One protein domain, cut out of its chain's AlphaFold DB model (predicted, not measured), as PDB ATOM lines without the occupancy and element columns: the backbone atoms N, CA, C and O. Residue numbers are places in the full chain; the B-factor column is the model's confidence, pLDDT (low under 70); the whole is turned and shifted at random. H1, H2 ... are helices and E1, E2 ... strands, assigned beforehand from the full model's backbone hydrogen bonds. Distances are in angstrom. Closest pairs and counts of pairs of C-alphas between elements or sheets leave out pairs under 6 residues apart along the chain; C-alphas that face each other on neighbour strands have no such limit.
ATOM      1  N   ILE A 436     193.818 138.786 130.891       74.56
ATOM      2  CA  ILE A 436     193.815 137.371 131.250       74.56
ATOM      3  C   ILE A 436     195.145 136.753 130.839       74.56
ATOM      4  O   ILE A 436     195.473 136.684 129.655       74.56
ATOM      5  N   ASN A 437     195.882 136.252 131.825       79.56
ATOM      6  CA  ASN A 437     197.099 135.483 131.618       79.56
ATOM      7  C   ASN A 437     196.735 133.992 131.565       79.56
ATOM      8  O   ASN A 437     196.504 133.384 132.613       79.56
ATOM      9  N   LEU A 438     196.665 133.407 130.363       76.56
ATOM     10  CA  LEU A 438     196.271 132.005 130.181       76.56
ATOM     11  C   LEU A 438     197.109 131.052 131.059       76.56
ATOM     12  O   LEU A 438     196.486 130.295 131.796       76.56
ATOM     13  N   PRO A 439     198.456 131.122 131.106       81.75
ATOM     14  CA  PRO A 439     199.296 130.353 132.030       81.75
ATOM     15  C   PRO A 439     198.899 130.356 133.513       81.75
ATOM     16  O   PRO A 439     199.213 129.392 134.209       81.75
ATOM     17  N   MET A 440     198.234 131.407 134.012       82.94
ATOM     18  CA  MET A 440     197.749 131.477 135.401       82.94
ATOM     19  C   MET A 440     196.304 130.981 135.564       82.94
ATOM     20  O   MET A 440     195.845 130.775 136.686       82.94
ATOM     21  N   SER A 441     195.583 130.782 134.458       84.25
ATOM     22  CA  SER A 441     194.197 130.320 134.464       84.25
ATOM     23  C   SER A 441     194.062 128.832 134.786       84.25
ATOM     24  O   SER A 441     194.920 127.999 134.466       84.25
ATOM     25  N   SER A 442     192.914 128.474 135.353       85.25
ATOM     26  CA  SER A 442     192.567 127.082 135.644       85.25
ATOM     27  C   SER A 442     192.414 126.225 134.382       85.25
ATOM     28  O   SER A 442     192.745 125.039 134.417       85.25
ATOM     29  N   LEU A 443     192.003 126.807 133.244       84.31
ATOM     30  CA  LEU A 443     191.957 126.096 131.959       84.31
ATOM     31  C   LEU A 443     193.347 125.614 131.526       84.31
ATOM     32  O   LEU A 443     193.491 124.478 131.081       84.31
ATOM     33  N   TYR A 444     194.376 126.451 131.667       83.38
ATOM     34  CA  TYR A 444     195.735 126.093 131.255       83.38
ATOM     35  C   TYR A 444     196.348 125.032 132.177       83.38
ATOM     36  O   TYR A 444     197.017 124.108 131.712       83.38
ATOM     37  N   GLY A 445     196.037 125.096 133.478       84.00
ATOM     38  CA  GLY A 445     196.340 124.023 134.427       84.00
ATOM     39  C   GLY A 445     195.679 122.691 134.045       84.00
ATOM     40  O   GLY A 445     196.348 121.656 134.030       84.00
ATOM     41  N   LEU A 446     194.396 122.718 133.663       84.12
ATOM     42  CA  LEU A 446     193.661 121.537 133.201       84.12
ATOM     43  C   LEU A 446     194.233 120.976 131.891       84.12
ATOM     44  O   LEU A 446     194.445 119.770 131.792       84.12
ATOM     45  N   ALA A 447     194.539 121.832 130.913       83.06
ATOM     46  CA  ALA A 447     195.151 121.432 129.646       83.06
ATOM     47  C   ALA A 447     196.532 120.785 129.858       83.06
ATOM     48  O   ALA A 447     196.843 119.766 129.240       83.06
ATOM     49  N   ARG A 448     197.337 121.318 130.786       85.94
ATOM     50  CA  ARG A 448     198.638 120.744 131.159       85.94
ATOM     51  C   ARG A 448     198.490 119.373 131.820       85.94
ATOM     52  O   ARG A 448     199.244 118.461 131.486       85.94
ATOM     53  N   LEU A 449     197.518 119.210 132.721       85.12
ATOM     54  CA  LEU A 449     197.208 117.917 133.336       85.12
ATOM     55  C   LEU A 449     196.715 116.904 132.291       85.12
ATOM     56  O   LEU A 449     197.170 115.763 132.283       85.12
ATOM     57  N   ALA A 450     195.832 117.321 131.381       84.62
ATOM     58  CA  ALA A 450     195.343 116.480 130.294       84.62
ATOM     59  C   ALA A 450     196.490 116.011 129.385       84.62
ATOM     60  O   ALA A 450     196.612 114.813 129.143       84.62
ATOM     61  N   GLN A 451     197.388 116.916 128.968       84.69
ATOM     62  CA  GLN A 451     198.592 116.561 128.206       84.69
ATOM     63  C   GLN A 451     199.443 115.524 128.958       84.69
ATOM     64  O   GLN A 451     199.819 114.504 128.385       84.69
ATOM     65  N   GLN A 452     199.702 115.737 130.253       85.19
ATOM     66  CA  GLN A 452     200.473 114.798 131.078       85.19
ATOM     67  C   GLN A 452     199.827 113.408 131.155       85.19
ATOM     68  O   GLN A 452     200.535 112.411 131.023       85.19
ATOM     69  N   LEU A 453     198.505 113.326 131.335       84.50
ATOM     70  CA  LEU A 453     197.774 112.056 131.399       84.50
ATOM     71  C   LEU A 453     197.755 111.327 130.047       84.50
ATOM     72  O   LEU A 453     197.979 110.120 130.005       84.50
ATOM     73  N   VAL A 454     197.538 112.053 128.948       83.88
ATOM     74  CA  VAL A 454     197.530 111.513 127.576       83.88
ATOM     75  C   VAL A 454     198.913 110.962 127.198       83.88
ATOM     76  O   VAL A 454     199.016 109.826 126.735       83.88
ATOM     77  N   CYS A 455     199.986 111.696 127.510       83.19
ATOM     78  CA  CYS A 455     201.358 111.224 127.309       83.19
ATOM     79  C   CYS A 455     201.722 110.043 128.225       83.19
ATOM     80  O   CYS A 455     202.359 109.092 127.776       83.19
ATOM     81  N   ALA A 456     201.283 110.046 129.490       83.50
ATOM     82  CA  ALA A 456     201.484 108.916 130.404       83.50
ATOM     83  C   ALA A 456     200.732 107.645 129.960       83.50
ATOM     84  O   ALA A 456     201.192 106.537 130.231       83.50
ATOM     85  N   ALA A 457     199.615 107.793 129.242       82.62
ATOM     86  CA  ALA A 457     198.883 106.698 128.606       82.62
ATOM     87  C   ALA A 457     199.515 106.210 127.281       82.62
ATOM     88  O   ALA A 457     198.975 105.305 126.647       82.62
ATOM     89  N   GLY A 458     200.644 106.788 126.850       78.25
ATOM     90  CA  GLY A 458     201.352 106.411 125.620       78.25
ATOM     91  C   GLY A 458     200.761 106.990 124.328       78.25
ATOM     92  O   GLY A 458     201.203 106.624 123.239       78.25
ATOM     93  N   VAL A 459     199.784 107.898 124.422       77.25
ATOM     94  CA  VAL A 459     199.177 108.567 123.263       77.25
ATOM     95  C   VAL A 459     200.046 109.764 122.872       77.25
ATOM     96  O   VAL A 459     199.787 110.906 123.238       77.25
ATOM     97  N   ASN A 460     201.124 109.483 122.138       71.19
ATOM     98  CA  ASN A 460     202.087 110.503 121.702       71.19
ATOM     99  C   ASN A 460     201.572 111.378 120.549       71.19
ATOM    100  O   ASN A 460     202.028 112.507 120.361       71.19
ATOM    101  N   GLU A 461     200.628 110.844 119.777       70.81
ATOM    102  CA  GLU A 461     200.146 111.399 118.520       70.81
ATOM    103  C   GLU A 461     198.613 111.325 118.464       70.81
ATOM    104  O   GLU A 461     198.027 110.284 118.767       70.81
ATOM    105  N   VAL A 462     197.963 112.417 118.053       64.50
ATOM    106  CA  VAL A 462     196.527 112.455 117.736       64.50
ATOM    107  C   VAL A 462     196.360 112.797 116.262       64.50
ATOM    108  O   VAL A 462     196.797 113.848 115.795       64.50
ATOM    109  N   SER A 463     195.721 111.896 115.521       56.78
ATOM    110  CA  SER A 463     195.336 112.108 114.129       56.78
ATOM    111  C   SER A 463     194.158 113.081 114.041       56.78
ATOM    112  O   SER A 463     193.065 112.766 114.516       56.78
ATOM    113  N   SER A 464     194.378 114.227 113.402       51.22
ATOM    114  CA  SER A 464     193.343 115.156 112.943       51.22
ATOM    115  C   SER A 464     193.132 114.990 111.432       51.22
ATOM    116  O   SER A 464     194.031 114.526 110.722       51.22
ATOM    117  N   ASN A 465     191.975 115.405 110.910       39.97
ATOM    118  CA  ASN A 465     191.772 115.522 109.463       39.97
ATOM    119  C   ASN A 465     192.770 116.549 108.904       39.97
ATOM    120  O   ASN A 465     192.599 117.740 109.121       39.97
ATOM    121  N   GLY A 466     193.814 116.076 108.215       46.97
ATOM    122  CA  GLY A 466     194.882 116.908 107.641       46.97
ATOM    123  C   GLY A 466     196.273 116.717 108.259       46.97
ATOM    124  O   GLY A 466     197.260 117.121 107.647       46.97
ATOM    125  N   GLY A 467     196.413 116.054 109.416       51.97
ATOM    126  CA  GLY A 467     197.741 115.832 109.998       51.97
ATOM    127  C   GLY A 467     197.785 115.130 111.354       51.97
ATOM    128  O   GLY A 467     196.771 114.908 112.012       51.97
ATOM    129  N   THR A 468     199.001 114.795 111.784       58.12
ATOM    130  CA  THR A 468     199.267 114.135 113.069       58.12
ATOM    131  C   THR A 468     199.811 115.138 114.083       58.12
ATOM    132  O   THR A 468     200.951 115.590 113.970       58.12
ATOM    133  N   ILE A 469     199.015 115.457 115.102       62.19
ATOM    134  CA  ILE A 469     199.401 116.355 116.192       62.19
ATOM    135  C   ILE A 469     200.249 115.568 117.193       62.19
ATOM    136  O   ILE A 469     199.743 114.705 117.912       62.19
ATOM    137  N   ARG A 470     201.544 115.884 117.266       68.00
ATOM    138  CA  ARG A 470     202.470 115.296 118.245       68.00
ATOM    139  C   ARG A 470     202.352 115.987 119.595       68.00
ATOM    140  O   ARG A 470     203.008 116.995 119.848       68.00
ATOM    141  N   LEU A 471     201.499 115.448 120.460       69.75
ATOM    142  CA  LEU A 471     201.178 116.052 121.754       69.75
ATOM    143  C   LEU A 471     202.323 115.975 122.767       69.75
ATOM    144  O   LEU A 471     202.360 116.803 123.671       69.75
ATOM    145  N   CYS A 472     203.233 115.006 122.646       79.56
ATOM    146  CA  CYS A 472     204.232 114.721 123.685       79.56
ATOM    147  C   CYS A 472     205.663 115.169 123.336       79.56
ATOM    148  O   CYS A 472     206.514 115.216 124.222       79.56
ATOM    149  N   ASP A 473     205.917 115.571 122.085       74.38
ATOM    150  CA  ASP A 473     207.225 116.066 121.619       74.38
ATOM    151  C   ASP A 473     207.562 117.471 122.167       74.38
ATOM    152  O   ASP A 473     208.715 117.904 122.131       74.38
ATOM    153  N   GLN A 474     206.561 118.218 122.652       70.25
ATOM    154  CA  GLN A 474     206.684 119.600 123.126       70.25
ATOM    155  C   GLN A 474     205.814 119.827 124.370       70.25
ATOM    156  O   GLN A 474     204.706 119.305 124.466       70.25
ATOM    157  N   ASN A 475     206.271 120.642 125.325       77.31
ATOM    158  CA  ASN A 475     205.426 121.046 126.455       77.31
ATOM    159  C   ASN A 475     204.321 122.023 126.006       77.31
ATOM    160  O   ASN A 475     204.474 122.722 125.001       77.31
ATOM    161  N   LEU A 476     203.224 122.100 126.770       77.31
ATOM    162  CA  LEU A 476     202.099 122.998 126.478       77.31
ATOM    163  C   LEU A 476     202.537 124.457 126.261       77.31
ATOM    164  O   LEU A 476     201.977 125.126 125.398       77.31
ATOM    165  N   ASP A 477     203.562 124.932 126.977       72.25
ATOM    166  CA  ASP A 477     204.122 126.276 126.788       72.25
ATOM    167  C   ASP A 477     204.678 126.465 125.369       72.25
ATOM    168  O   ASP A 477     204.379 127.461 124.714       72.25
ATOM    169  N   THR A 478     205.455 125.509 124.853       67.56
ATOM    170  CA  THR A 478     206.011 125.578 123.491       67.56
ATOM    171  C   THR A 478     204.913 125.446 122.438       67.56
ATOM    172  O   THR A 478     204.904 126.218 121.482       67.56
ATOM    173  N   ILE A 479     203.953 124.534 122.635       68.25
ATOM    174  CA  ILE A 479     202.803 124.365 121.732       68.25
ATOM    175  C   ILE A 479     201.990 125.666 121.674       68.25
ATOM    176  O   ILE A 479     201.782 126.220 120.596       68.25
ATOM    177  N   ALA A 480     201.598 126.214 122.826       68.56
ATOM    178  CA  ALA A 480     200.793 127.429 122.902       68.56
ATOM    179  C   ALA A 480     201.521 128.658 122.328       68.56
ATOM    180  O   ALA A 480     200.884 129.468 121.668       68.56
ATOM    181  N   ASN A 481     202.846 128.779 122.498       61.84
ATOM    182  CA  ASN A 481     203.643 129.845 121.870       61.84
ATOM    183  C   ASN A 481     203.871 129.651 120.354       61.84
ATOM    184  O   ASN A 481     204.246 130.607 119.673       61.84
ATOM    185  N   ASN A 482     203.675 128.442 119.814       57.59
ATOM    186  CA  ASN A 482     203.711 128.197 118.369       57.59
ATOM    187  C   ASN A 482     202.382 128.582 117.689       57.59
ATOM    188  O   ASN A 482     202.416 129.057 116.556       57.59
ATOM    189  N   PHE A 483     201.248 128.419 118.384       57.31
ATOM    190  CA  PHE A 483     199.914 128.812 117.906       57.31
ATOM    191  C   PHE A 483     199.569 130.287 118.176       57.31
ATOM    192  O   PHE A 483     199.071 130.981 117.295       57.31
ATOM    193  N   LEU A 484     199.804 130.779 119.398       59.62
ATOM    194  CA  LEU A 484     199.304 132.076 119.860       59.62
ATOM    195  C   LEU A 484     200.418 133.143 119.894       59.62
ATOM    196  O   LEU A 484     201.488 132.905 120.455       59.62
ATOM    197  N   PRO A 485     200.176 134.370 119.384       51.41
ATOM    198  CA  PRO A 485     201.174 135.451 119.352       51.41
ATOM    199  C   PRO A 485     201.452 136.094 120.728       51.41
ATOM    200  O   PRO A 485     202.292 136.997 120.843       51.41
ATOM    201  N   THR A 486     200.704 135.689 121.756       61.34
ATOM    202  CA  THR A 486     200.846 136.041 123.175       61.34
ATOM    203  C   THR A 486     199.986 135.086 124.007       61.34
ATOM    204  O   THR A 486     198.975 134.587 123.519       61.34
ATOM    205  N   LEU A 487     200.364 134.858 125.268       69.25
ATOM    206  CA  LEU A 487     199.562 134.110 126.243       69.25
ATOM    207  C   LEU A 487     198.863 135.016 127.280       69.25
ATOM    208  O   LEU A 487     198.124 134.524 128.132       69.25
ATOM    209  N   ASN A 488     199.069 136.334 127.194       72.38
ATOM    210  CA  ASN A 488     198.335 137.345 127.957       72.38
ATOM    211  C   ASN A 488     197.423 138.154 127.019       72.38
ATOM    212  O   ASN A 488     197.897 138.677 126.003       72.38
ATOM    213  N   PHE A 489     196.137 138.249 127.364       71.25
ATOM    214  CA  PHE A 489     195.066 138.782 126.517       71.25
ATOM    215  C   PHE A 489     194.384 139.994 127.169       71.25
ATOM    216  O   PHE A 489     193.896 139.872 128.291       71.25
ATOM    217  N   PRO A 490     194.326 141.166 126.508       72.38
ATOM    218  CA  PRO A 490     193.627 142.340 127.000       72.38
ATOM    219  C   PRO A 490     192.111 142.125 126.913       72.38
ATOM    220  O   PRO A 490     191.574 141.694 125.892       72.38
ATOM    221  N   VAL A 491     191.413 142.451 127.994       77.81
ATOM    222  CA  VAL A 491     189.971 142.243 128.125       77.81
ATOM    223  C   VAL A 491     189.225 143.439 127.495       77.81
ATOM    224  O   VAL A 491     189.460 144.575 127.920       77.81
TER     225      VAL A 491
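AT A GLANCE: This is residues 436 to 491 of the 532 residues of an uncharacterized protein of Deltaproteobacteria bacterium (UniProt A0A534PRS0). A small two-strand hairpin, E1 and E2, makes one end of the domain, and the long helix H1 leads to it along one side. From the hairpin the chain folds back through the short helix H2 to E3 at the other end, where residues 488 to 489 of E3 pair, antiparallel, with residues 436 to 437. The printed part has 56 residues with two named helices and three named strands, in the order H1, E1, E2, H2, E3; the sheet E1 - E2 is antiparallel, and the class is mixed, helices and strands. It is only just loose, close to compact, with a radius of gyration of the C-alphas of 12.4 A and spans of 36 by 24 by 16 A.

IN THESE COORDINATES: Strand E1 is residues 461 to 464, 9.6 A from first to last C-alpha, and E2 is residues 467 to 470, 9.5 A. H1, residues 442 to 456, is 20.9 A long and begins at C-alpha 442 (192.567, 127.082, 135.644). H2 is residues 476 to 483, 10.6 A. E3, residues 488 to 490, is 6.9 A long and ends at C-alpha 490 (193.627, 142.340, 127.000).

HOW THE PARTS SIT: E1 and E2 form an antiparallel hairpin, with 152 degrees between their directions; N 462 and O 469 are within hydrogen-bond range at 2.9 A, N 464 and O 467 at 2.8 A. H1 and H2 only just touch, with 3 pairs of C-alphas within 8 A, the closest being those of Arg 448 and Leu 476, 6.2 A apart. H1 touches H2 with residues 447 to 451 alone. Their lines stand at 72 degrees, only just about perpendicular. E3 pairs with no named strand and is apart from H1, E1, E2 and H2. In H1 and H2 every O i to N i+4 pair is within hydrogen-bond range.

THE WHOLE: The two C-alphas farthest apart, those of Gly 458 and Val 491, are 37.7 A apart, while those of Ile 436 and Val 491 are 6.9 A apart. The printed part has no cut, and its four links between named elements are tight. The mean pLDDT of the printed part is 72.5, and it is under 70 in residues 462 to 471 and 478 to 487.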